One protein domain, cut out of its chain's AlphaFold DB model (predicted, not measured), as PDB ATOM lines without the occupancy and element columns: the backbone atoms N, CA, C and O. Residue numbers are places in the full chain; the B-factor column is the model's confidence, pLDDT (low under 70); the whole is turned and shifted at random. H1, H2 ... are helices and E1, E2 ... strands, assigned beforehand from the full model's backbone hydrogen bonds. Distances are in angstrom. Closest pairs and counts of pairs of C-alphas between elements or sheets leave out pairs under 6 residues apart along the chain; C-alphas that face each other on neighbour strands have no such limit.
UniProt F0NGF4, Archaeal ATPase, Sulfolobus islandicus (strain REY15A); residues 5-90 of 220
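Overview. This is residues 5 to 90 of the 220 residues of the protein "Archaeal ATPase" of Sulfolobus islandicus (strain REY15A) (UniProt F0NGF4). Helix H2 lies in the middle, with the parallel strand pair E3 and E4 along one side of it as a small two-stranded layer. H1 packs steeply on H2 and has the hairpin of E1 and E2 beyond it, while H3 and short H4 make the other end of the long axis; residues 7 to 12 stick out. The printed part has 86 residues, mixed helices and strands, in the order E1 E2 H1 E3 H2 E4 H3 H4. It is compact, with a radius of gyration of the C-alphas of 13.5 A and spans of 38 by 25 by 25 A.

Along the chain. E3, residues 34 to 37, begins at C-alpha 34 (162.651, 200.094, 136.631); E4 is residues 62 to 65. H2, residues 46 to 58, is 18.7 A long, and H1, residues 19 to 28, 14.3 A. E1, residues 5 to 8, begins at C-alpha 5 (146.099, 188.211, 152.554); E2, residues 11 to 15, is 13.2 A. H3, residues 69 to 77, is 12.1 A; H4 is residues 83 to 86.

Arrangement. E3 and E4 are parallel at 20 degrees, with N 35 and O 62 2.8 A apart, within hydrogen-bond range. E3, H2 and E4 form a strand-helix-strand unit, two parallel neighbour strands with a helix between, with a right-handed crossover. H1 and H2 touch, the C-alphas of Gln 24 and Val 54 being closest at 6.4 A, at a steep tilt of 54 degrees, the same way. E1 and E2 form an antiparallel hairpin, with N 6 and O 13 3.0 A apart, within hydrogen-bond range. H3 and H4 only just touch, with 3 pairs of C-alphas within 8 A, the closest being Thr 77 and Ser 86 at 5.8 A. H2 and H3 are apart. In H1, H2 and H3 every O i to N i+4 pair is within hydrogen-bond range; H4 is too short for one.

Size, cuts and confidence. The two C-alphas farthest apart, of Glu 16 and Met 69, are 40.4 A apart. The printed part has no cut and no long link. Mean pLDDT of the printed part is 71.5; residues 5 to 20, 74 and 76 to 90 are under 70.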
ATOM      1  N   GLN A   5     144.732 188.688 152.433       36.22
ATOM      2  CA  GLN A   5     146.099 188.211 152.554       36.22
ATOM      3  C   GLN A   5     146.644 188.019 151.140       36.22
ATOM      4  O   GLN A   5     146.022 187.342 150.320       36.22
ATOM      5  N   ILE A   6     147.773 188.658 150.840       45.44
ATOM      6  CA  ILE A   6     148.499 188.472 149.582       45.44
ATOM      7  C   ILE A   6     149.851 187.867 149.932       45.44
ATOM      8  O   ILE A   6     150.657 188.499 150.617       45.44
ATOM      9  N   ASP A   7     150.070 186.643 149.463       40.22
ATOM     10  CA  ASP A   7     151.335 185.933 149.596       40.22
ATOM     11  C   ASP A   7     152.111 186.069 148.284       40.22
ATOM     12  O   ASP A   7     151.771 185.464 147.264       40.22
ATOM     13  N   LEU A   8     153.122 186.929 148.289       41.72
ATOM     14  CA  LEU A   8     154.160 186.916 147.273       41.72
ATOM     15  C   LEU A   8     155.253 185.992 147.775       41.72
ATOM     16  O   LEU A   8     155.623 186.091 148.940       41.72
ATOM     17  N   LYS A   9     155.848 185.188 146.884       37.31
ATOM     18  CA  LYS A   9     156.993 184.296 147.177       37.31
ATOM     19  C   LYS A   9     158.078 184.915 148.084       37.31
ATOM     20  O   LYS A   9     158.812 184.172 148.723       37.31
ATOM     21  N   PHE A  10     158.177 186.247 148.127       36.34
ATOM     22  CA  PHE A  10     159.139 187.007 148.922       36.34
ATOM     23  C   PHE A  10     158.521 188.062 149.869       36.34
ATOM     24  O   PHE A  10     159.266 188.696 150.609       36.34
ATOM     25  N   VAL A  11     157.196 188.290 149.866       38.38
ATOM     26  CA  VAL A  11     156.536 189.331 150.688       38.38
ATOM     27  C   VAL A  11     155.106 188.921 151.071       38.38
ATOM     28  O   VAL A  11     154.255 188.736 150.206       38.38
ATOM     29  N   LYS A  12     154.789 188.891 152.370       43.09
ATOM     30  CA  LYS A  12     153.400 188.789 152.850       43.09
ATOM     31  C   LYS A  12     152.824 190.168 153.142       43.09
ATOM     32  O   LYS A  12     153.416 190.939 153.895       43.09
ATOM     33  N   ILE A  13     151.662 190.471 152.561       51.88
ATOM     34  CA  ILE A  13     150.914 191.706 152.827       51.88
ATOM     35  C   ILE A  13     149.557 191.337 153.433       51.88
ATOM     36  O   ILE A  13     148.725 190.714 152.770       51.88
ATOM     37  N   GLU A  14     149.331 191.762 154.677       50.31
ATOM     38  CA  GLU A  14     148.055 191.655 155.392       50.31
ATOM     39  C   GLU A  14     147.527 193.057 155.730       50.31
ATOM     40  O   GLU A  14     148.294 193.948 156.104       50.31
ATOM     41  N   GLY A  15     146.218 193.287 155.577       55.00
ATOM     42  CA  GLY A  15     145.627 194.585 155.906       55.00
ATOM     43  C   GLY A  15     144.097 194.637 155.893       55.00
ATOM     44  O   GLY A  15     143.421 193.749 155.378       55.00
ATOM     45  N   GLU A  16     143.562 195.723 156.461       48.00
ATOM     46  CA  GLU A  16     142.116 195.965 156.650       48.00
ATOM     47  C   GLU A  16     141.488 196.911 155.599       48.00
ATOM     48  O   GLU A  16     140.282 197.154 155.619       48.00
ATOM     49  N   LYS A  17     142.288 197.459 154.669       53.75
ATOM     50  CA  LYS A  17     141.829 198.345 153.573       53.75
ATOM     51  C   LYS A  17     141.510 197.568 152.290       53.75
ATOM     52  O   LYS A  17     141.793 196.384 152.192       53.75
ATOM     53  N   SER A  18     140.952 198.226 151.267       65.31
ATOM     54  CA  SER A  18     140.842 197.604 149.936       65.31
ATOM     55  C   SER A  18     142.228 197.112 149.471       65.31
ATOM     56  O   SER A  18     143.173 197.911 149.506       65.31
ATOM     57  N   PRO A  19     142.363 195.865 148.974       67.06
ATOM     58  CA  PRO A  19     143.628 195.315 148.478       67.06
ATOM     59  C   PRO A  19     144.353 196.231 147.480       67.06
ATOM     60  O   PRO A  19     145.580 196.290 147.455       67.06
ATOM     61  N   SER A  20     143.599 196.997 146.682       68.31
ATOM     62  CA  SER A  20     144.147 197.953 145.715       68.31
ATOM     63  C   SER A  20     144.858 199.145 146.359       68.31
ATOM     64  O   SER A  20     145.894 199.569 145.861       68.31
ATOM     65  N   GLN A  21     144.343 199.671 147.474       74.12
ATOM     66  CA  GLN A  21     144.936 200.825 148.162       74.12
ATOM     67  C   GLN A  21     146.223 200.440 148.893       74.12
ATOM     68  O   GLN A  21     147.186 201.205 148.905       74.12
ATOM     69  N   ALA A  22     146.251 199.249 149.495       77.00
ATOM     70  CA  ALA A  22     147.459 198.720 150.120       77.00
ATOM     71  C   ALA A  22     148.564 198.505 149.078       77.00
ATOM     72  O   ALA A  22     149.700 198.926 149.289       77.00
ATOM     73  N   LEU A  23     148.206 197.931 147.926       78.38
ATOM     74  CA  LEU A  23     149.119 197.723 146.811       78.38
ATOM     75  C   LEU A  23     149.642 199.045 146.235       78.38
ATOM     76  O   LEU A  23     150.846 199.198 146.075       78.38
ATOM     77  N   GLN A  24     148.771 200.030 146.005       81.56
ATOM     78  CA  GLN A  24     149.177 201.368 145.563       81.56
ATOM     79  C   GLN A  24     150.153 202.018 146.552       81.56
ATOM     80  O   GLN A  24     151.182 202.562 146.153       81.56
ATOM     81  N   LYS A  25     149.870 201.944 147.859       82.31
ATOM     82  CA  LYS A  25     150.760 202.488 148.892       82.31
ATOM     83  C   LYS A  25     152.103 201.754 148.945       82.31
ATOM     84  O   LYS A  25     153.118 202.374 149.233       82.31
ATOM     85  N   ALA A  26     152.117 200.448 148.693       81.88
ATOM     86  CA  ALA A  26     153.351 199.671 148.630       81.88
ATOM     87  C   ALA A  26     154.185 200.042 147.395       81.88
ATOM     88  O   ALA A  26     155.374 200.311 147.527       81.88
ATOM     89  N   LEU A  27     153.556 200.121 146.220       83.38
ATOM     90  CA  LEU A  27     154.232 200.437 144.962       83.38
ATOM     91  C   LEU A  27     154.721 201.890 144.918       83.38
ATOM     92  O   LEU A  27     155.849 202.141 144.519       83.38
ATOM     93  N   SER A  28     153.932 202.853 145.400       83.94
ATOM     94  CA  SER A  28     154.334 204.271 145.433       83.94
ATOM     95  C   SER A  28     155.593 204.535 146.264       83.94
ATOM     96  O   SER A  28     156.339 205.460 145.959       83.94
ATOM     97  N   LYS A  29     155.890 203.697 147.269       86.75
ATOM     98  CA  LYS A  29     157.147 203.784 148.032       86.75
ATOM     99  C   LYS A  29     158.392 203.479 147.198       86.75
ATOM    100  O   LYS A  29     159.477 203.872 147.607       86.75
ATOM    101  N   LEU A  30     158.252 202.779 146.072       83.75
ATOM    102  CA  LEU A  30     159.367 202.467 145.174       83.75
ATOM    103  C   LEU A  30     159.762 203.667 144.297       83.75
ATOM    104  O   LEU A  30     160.840 203.654 143.712       83.75
ATOM    105  N   GLY A  31     158.920 204.703 144.203       85.06
ATOM    106  CA  GLY A  31     159.197 205.888 143.391       85.06
ATOM    107  C   GLY A  31     159.480 205.558 141.918       85.06
ATOM    108  O   GLY A  31     158.865 204.663 141.336       85.06
ATOM    109  N   ASN A  32     160.428 206.283 141.320       90.06
ATOM    110  CA  ASN A  32     160.867 206.084 139.938       90.06
ATOM    111  C   ASN A  32     161.833 204.892 139.841       90.06
ATOM    112  O   ASN A  32     163.050 205.056 139.922       90.06
ATOM    113  N   THR A  33     161.280 203.693 139.673       90.94
ATOM    114  CA  THR A  33     162.031 202.430 139.612       90.94
ATOM    115  C   THR A  33     161.768 201.699 138.296       90.94
ATOM    116  O   THR A  33     160.650 201.713 137.781       90.94
ATOM    117  N   ILE A  34     162.792 201.029 137.756       91.31
ATOM    118  CA  ILE A  34     162.651 200.094 136.631       91.31
ATOM    119  C   ILE A  34     162.704 198.666 137.177       91.31
ATOM    120  O   ILE A  34     163.652 198.308 137.871       91.31
ATOM    121  N   ILE A  35     161.698 197.854 136.859       89.12
ATOM    122  CA  ILE A  35     161.611 196.447 137.261       89.12
ATOM    123  C   ILE A  35     161.709 195.578 136.008       89.12
ATOM    124  O   ILE A  35     160.789 195.555 135.191       89.12
ATOM    125  N   GLY A  36     162.830 194.870 135.867       90.12
ATOM    126  CA  GLY A  36     163.031 193.856 134.834       90.12
ATOM    127  C   GLY A  36     162.531 192.490 135.299       90.12
ATOM    128  O   GLY A  36     162.838 192.075 136.416       90.12
ATOM    129  N   ILE A  37     161.768 191.794 134.460       87.19
ATOM    130  CA  ILE A  37     161.300 190.432 134.722       87.19
ATOM    131  C   ILE A  37     161.612 189.566 133.518       87.19
ATOM    132  O   ILE A  37     161.115 189.826 132.420       87.19
ATOM    133  N   ASP A  38     162.385 188.518 133.776       87.50
ATOM    134  CA  ASP A  38     162.753 187.543 132.768       87.50
ATOM    135  C   ASP A  38     161.762 186.387 132.669       87.50
ATOM    136  O   ASP A  38     161.168 185.975 133.670       87.50
ATOM    137  N   GLU A  39     161.571 185.907 131.442       84.69
ATOM    138  CA  GLU A  39     160.599 184.888 131.050       84.69
ATOM    139  C   GLU A  39     159.231 185.095 131.719       84.69
ATOM    140  O   GLU A  39     158.709 184.227 132.432       84.69
ATOM    141  N   VAL A  40     158.645 186.280 131.507       84.00
ATOM    142  CA  VAL A  40     157.426 186.733 132.203       84.00
ATOM    143  C   VAL A  40     156.255 185.748 132.071       84.00
ATOM    144  O   VAL A  40     155.417 185.663 132.973       84.00
ATOM    145  N   GLN A  41     156.218 184.931 131.012       80.06
ATOM    146  CA  GLN A  41     155.202 183.891 130.832       80.06
ATOM    147  C   GLN A  41     155.185 182.848 131.955       80.06
ATOM    148  O   GLN A  41     154.146 182.242 132.199       80.06
ATOM    149  N   ASN A  42     156.292 182.676 132.680       81.38
ATOM    150  CA  ASN A  42     156.392 181.729 133.788       81.38
ATOM    151  C   ASN A  42     155.745 182.241 135.081       81.38
ATOM    152  O   ASN A  42     155.468 181.454 135.985       81.38
ATOM    153  N   ILE A  43     155.524 183.554 135.200       79.00
ATOM    154  CA  ILE A  43     154.973 184.175 136.413       79.00
ATOM    155  C   ILE A  43     153.610 184.826 136.186       79.00
ATOM    156  O   ILE A  43     153.000 185.346 137.128       79.00
ATOM    157  N   ILE A  44     153.143 184.851 134.936       76.44
ATOM    158  CA  ILE A  44     151.970 185.628 134.594       76.44
ATOM    159  C   ILE A  44     150.706 184.989 135.165       76.44
ATOM    160  O   ILE A  44     150.405 183.815 134.971       76.44
ATOM    161  N   THR A  45     149.954 185.789 135.912       76.62
ATOM    162  CA  THR A  45     148.707 185.379 136.559       76.62
ATOM    163  C   THR A  45     147.708 186.532 136.510       76.62
ATOM    164  O   THR A  45     148.120 187.694 136.430       76.62
ATOM    165  N   PRO A  46     146.392 186.272 136.627       74.69
ATOM    166  CA  PRO A  46     145.394 187.341 136.712       74.69
ATOM    167  C   PRO A  46     145.680 188.358 137.830       74.69
ATOM    168  O   PRO A  46     145.390 189.546 137.688       74.69
ATOM    169  N   TRP A  47     146.276 187.908 138.940       75.88
ATOM    170  CA  TRP A  47     146.701 188.788 140.028       75.88
ATOM    171  C   TRP A  47     147.879 189.678 139.619       75.88
ATOM    172  O   TRP A  47     147.847 190.881 139.875       75.88
ATOM    173  N   PHE A  48     148.880 189.119 138.936       80.19
ATOM    174  CA  PHE A  48     150.036 189.878 138.466       80.19
ATOM    175  C   PHE A  48     149.624 191.007 137.507       80.19
ATOM    176  O   PHE A  48     150.086 192.136 137.653       80.19
ATOM    177  N   ILE A  49     148.650 190.776 136.620       76.88
ATOM    178  CA  ILE A  49     148.115 191.841 135.751       76.88
ATOM    179  C   ILE A  49     147.460 192.964 136.550       76.88
ATOM    180  O   ILE A  49     147.627 194.142 136.231       76.88
ATOM    181  N   ARG A  50     146.756 192.630 137.636       77.38
ATOM    182  CA  ARG A  50     146.190 193.644 138.528       77.38
ATOM    183  C   ARG A  50     147.283 194.514 139.151       77.38
ATOM    184  O   ARG A  50     147.073 195.716 139.290       77.38
ATOM    185  N   VAL A  51     148.439 193.935 139.486       82.81
ATOM    186  CA  VAL A  51     149.612 194.692 139.949       82.81
ATOM    187  C   VAL A  51     150.113 195.639 138.873       82.81
ATOM    188  O   VAL A  51     150.247 196.828 139.152       82.81
ATOM    189  N   LEU A  52     150.305 195.151 137.645       83.19
ATOM    190  CA  LEU A  52     150.739 195.982 136.518       83.19
ATOM    191  C   LEU A  52     149.762 197.135 136.248       83.19
ATOM    192  O   LEU A  52     150.177 198.272 136.054       83.19
ATOM    193  N   SER A  53     148.460 196.856 136.309       81.19
ATOM    194  CA  SER A  53     147.385 197.832 136.122       81.19
ATOM    195  C   SER A  53     147.409 198.943 137.180       81.19
ATOM    196  O   SER A  53     147.259 200.120 136.842       81.19
ATOM    197  N   VAL A  54     147.631 198.592 138.454       84.00
ATOM    198  CA  VAL A  54     147.774 199.574 139.542       84.00
ATOM    199  C   VAL A  54     149.070 200.363 139.385       84.00
ATOM    200  O   VAL A  54     149.030 201.588 139.460       84.00
ATOM    201  N   ALA A  55     150.193 199.691 139.128       85.88
ATOM    202  CA  ALA A  55     151.489 200.341 138.979       85.88
ATOM    203  C   ALA A  55     151.482 201.360 137.831       85.88
ATOM    204  O   ALA A  55     151.800 202.524 138.058       85.88
ATOM    205  N   TYR A  56     151.007 200.964 136.646       84.69
ATOM    206  CA  TYR A  56     150.928 201.835 135.472       84.69
ATOM    207  C   TYR A  56     150.078 203.089 135.720       84.69
ATOM    208  O   TYR A  56     150.392 204.163 135.224       84.69
ATOM    209  N   ASN A  57     148.983 202.963 136.477       84.50
ATOM    210  CA  ASN A  57     148.047 204.071 136.694       84.50
ATOM    211  C   ASN A  57     148.436 205.010 137.837       84.50
ATOM    212  O   ASN A  57     147.888 206.106 137.921       84.50
ATOM    213  N   THR A  58     149.257 204.558 138.787       85.06
ATOM    214  CA  THR A  58     149.390 205.244 140.085       85.06
ATOM    215  C   THR A  58     150.823 205.483 140.538       85.06
ATOM    216  O   THR A  58     151.018 206.063 141.606       85.06
ATOM    217  N   THR A  59     151.816 205.033 139.766       85.75
ATOM    218  CA  THR A  59     153.234 205.117 140.131       85.75
ATOM    219  C   THR A  59     154.115 205.387 138.918       85.75
ATOM    220  O   THR A  59     153.741 205.051 137.800       85.75
ATOM    221  N   ASP A  60     155.327 205.886 139.156       86.50
ATOM    222  CA  ASP A  60     156.352 206.098 138.123       86.50
ATOM    223  C   ASP A  60     157.197 204.843 137.825       86.50
ATOM    224  O   ASP A  60     158.312 204.930 137.302       86.50
ATOM    225  N   ILE A  61     156.690 203.660 138.182       90.19
ATOM    226  CA  ILE A  61     157.389 202.393 137.965       90.19
ATOM    227  C   ILE A  61     157.287 202.002 136.491       90.19
ATOM    228  O   ILE A  61     156.195 201.922 135.927       90.19
ATOM    229  N   ARG A  62     158.427 201.670 135.881       88.56
ATOM    230  CA  ARG A  62     158.493 201.090 134.534       88.56
ATOM    231  C   ARG A  62     158.811 199.607 134.625       88.56
ATOM    232  O   ARG A  62     159.762 199.218 135.295       88.56
ATOM    233  N   PHE A  63     158.039 198.787 133.926       87.25
ATOM    234  CA  PHE A  63     158.318 197.362 133.804       87.25
ATOM    235  C   PHE A  63     158.988 197.070 132.469       87.25
ATOM    236  O   PHE A  63     158.578 197.603 131.438       87.25
ATOM    237  N   VAL A  64     159.998 196.207 132.504       89.94
ATOM    238  CA  VAL A  64     160.616 195.612 131.322       89.94
ATOM    239  C   VAL A  64     160.406 194.112 131.423       89.94
ATOM    240  O   VAL A  64     160.763 193.501 132.428       89.94
ATOM    241  N   PHE A  65     159.800 193.530 130.397       88.19
ATOM    242  CA  PHE A  65     159.559 192.095 130.324       88.19
ATOM    243  C   PHE A  65     160.416 191.499 129.221       88.19
ATOM    244  O   PHE A  65     160.468 192.046 128.120       88.19
ATOM    245  N   THR A  66     161.040 190.366 129.507       89.56
ATOM    246  CA  THR A  66     161.634 189.497 128.493       89.56
ATOM    247  C   THR A  66     160.890 188.168 128.481       89.56
ATOM    248  O   THR A  66     160.254 187.773 129.462       89.56
ATOM    249  N   GLY A  67     160.902 187.504 127.332       85.25
ATOM    250  CA  GLY A  67     160.269 186.209 127.178       85.25
ATOM    251  C   GLY A  67     160.347 185.700 125.751       85.25
ATOM    252  O   GLY A  67     160.547 186.470 124.806       85.25
ATOM    253  N   SER A  68     160.158 184.392 125.589       80.94
ATOM    254  CA  SER A  68     160.024 183.784 124.262       80.94
ATOM    255  C   SER A  68     158.909 184.450 123.440       80.94
ATOM    256  O   SER A  68     157.869 184.834 123.974       80.94
ATOM    257  N   MET A  69     159.082 184.534 122.117       72.94
ATOM    258  CA  MET A  69     158.103 185.158 121.212       72.94
ATOM    259  C   MET A  69     156.696 184.546 121.349       72.94
ATOM    260  O   MET A  69     155.699 185.265 121.371       72.94
ATOM    261  N   ILE A  70     156.613 183.221 121.513       70.25
ATOM    262  CA  ILE A  70     155.345 182.508 121.738       70.25
ATOM    263  C   ILE A  70     154.752 182.880 123.104       70.25
ATOM    264  O   ILE A  70     153.556 183.156 123.199       70.25
ATOM    265  N   GLY A  71     155.576 182.916 124.155       71.25
ATOM    266  CA  GLY A  71     155.151 183.317 125.496       71.25
ATOM    267  C   GLY A  71     154.616 184.749 125.524       71.25
ATOM    268  O   GLY A  71     153.512 184.982 126.008       71.25
ATOM    269  N   MET A  72     155.346 185.689 124.925       76.75
ATOM    270  CA  MET A  72     154.951 187.095 124.826       76.75
ATOM    271  C   MET A  72     153.671 187.281 124.008       76.75
ATOM    272  O   MET A  72     152.784 188.022 124.429       76.75
ATOM    273  N   SER A  73     153.520 186.554 122.895       70.44
ATOM    274  CA  SER A  73     152.288 186.570 122.099       70.44
ATOM    275  C   SER A  73     151.076 186.148 122.932       70.44
ATOM    276  O   SER A  73     150.083 186.873 122.981       70.44
ATOM    277  N   LYS A  74     151.172 185.036 123.674       68.50
ATOM    278  CA  LYS A  74     150.087 184.545 124.547       68.50
ATOM    279  C   LYS A  74     149.710 185.552 125.634       68.50
ATOM    280  O   LYS A  74     148.535 185.706 125.962       68.50
ATOM    281  N   ILE A  75     150.693 186.279 126.161       70.94
ATOM    282  CA  ILE A  75     150.473 187.336 127.155       70.94
ATOM    283  C   ILE A  75     149.701 188.512 126.556       70.94
ATOM    284  O   ILE A  75     148.740 188.983 127.167       70.94
ATOM    285  N   ILE A  76     150.105 188.977 125.374       68.88
ATOM    286  CA  ILE A  76     149.501 190.138 124.708       68.88
ATOM    287  C   ILE A  76     148.080 189.806 124.229       68.88
ATOM    288  O   ILE A  76     147.156 190.602 124.408       68.88
ATOM    289  N   THR A  77     147.878 188.616 123.656       65.50
ATOM    290  CA  THR A  77     146.573 188.176 123.131       65.50
ATOM    291  C   THR A  77     145.618 187.700 124.228       65.50
ATOM    292  O   THR A  77     144.400 187.722 124.038       65.50
ATOM    293  N   GLY A  78     146.142 187.290 125.386       60.41
ATOM    294  CA  GLY A  78     145.383 186.631 126.450       60.41
ATOM    295  C   GLY A  78     144.987 185.188 126.124       60.41
ATOM    296  O   GLY A  78     144.144 184.608 126.820       60.41
ATOM    297  N   GLU A  79     145.572 184.597 125.076       56.84
ATOM    298  CA  GLU A  79     145.365 183.197 124.715       56.84
ATOM    299  C   GLU A  79     145.783 182.268 125.866       56.84
ATOM    300  O   GLU A  79     146.868 182.378 126.431       56.84
ATOM    301  N   GLY A  80     144.890 181.349 126.247       54.31
ATOM    302  CA  GLY A  80     145.110 180.411 127.356       54.31
ATOM    303  C   GLY A  80     144.886 180.985 128.763       54.31
ATOM    304  O   GLY A  80     144.845 180.212 129.715       54.31
ATOM    305  N   ILE A  81     144.683 182.302 128.905       55.12
ATOM    306  CA  ILE A  81     144.493 182.980 130.204       55.12
ATOM    307  C   ILE A  81     143.074 183.591 130.334       55.12
ATOM    308  O   ILE A  81     142.614 183.903 131.435       55.12
ATOM    309  N   GLY A  82     142.329 183.657 129.222       52.12
ATOM    310  CA  GLY A  82     140.893 183.961 129.152       52.12
ATOM    311  C   GLY A  82     140.594 185.365 128.618       52.12
ATOM    312  O   GLY A  82     141.342 186.300 128.866       52.12
ATOM    313  N   GLU A  83     139.474 185.558 127.912       51.91
ATOM    314  CA  GLU A  83     139.178 186.820 127.203       51.91
ATOM    315  C   GLU A  83     139.224 188.067 128.098       51.91
ATOM    316  O   GLU A  83     139.726 189.098 127.670       51.91
ATOM    317  N   LYS A  84     138.783 187.975 129.364       51.06
ATOM    318  CA  LYS A  84     138.847 189.075 130.355       51.06
ATOM    319  C   LYS A  84     140.276 189.573 130.636       51.06
ATOM    320  O   LYS A  84     140.435 190.662 131.187       51.06
ATOM    321  N   PHE A  85     141.290 188.788 130.284       53.44
ATOM    322  CA  PHE A  85     142.708 189.080 130.462       53.44
ATOM    323  C   PHE A  85     143.223 190.094 129.433       53.44
ATOM    324  O   PHE A  85     143.855 191.078 129.814       53.44
ATOM    325  N   SER A  86     142.871 189.928 128.152       55.06
ATOM    326  CA  SER A  86     143.312 190.835 127.079       55.06
ATOM    327  C   SER A  86     142.761 192.253 127.261       55.06
ATOM    328  O   SER A  86     143.451 193.236 126.994       55.06
ATOM    329  N   TYR A  87     141.548 192.392 127.815       56.12
ATOM    330  CA  TYR A  87     140.935 193.696 128.101       56.12
ATOM    331  C   TYR A  87     141.709 194.549 129.116       56.12
ATOM    332  O   TYR A  87     141.558 195.765 129.089       56.12
ATOM    333  N   GLN A  88     142.534 193.968 129.996       57.28
ATOM    334  CA  GLN A  88     143.265 194.750 131.009       57.28
ATOM    335  C   GLN A  88     144.470 195.508 130.435       57.28
ATOM    336  O   GLN A  88     144.880 196.519 131.012       57.28
ATOM    337  N   PHE A  89     144.991 195.049 129.294       61.66
ATOM    338  CA  PHE A  89     146.018 195.741 128.515       61.66
ATOM    339  C   PHE A  89     145.430 196.640 127.420       61.66
ATOM    340  O   PHE A  89     146.122 197.531 126.929       61.66
ATOM    341  N   LYS A  90     144.147 196.475 127.055       58.56
ATOM    342  CA  LYS A  90     143.483 197.366 126.090       58.56
ATOM    343  C   LYS A  90     143.518 198.810 126.599       58.56
ATOM    344  O   LYS A  90     142.998 199.116 127.668       58.56
TER     345      LYS A  90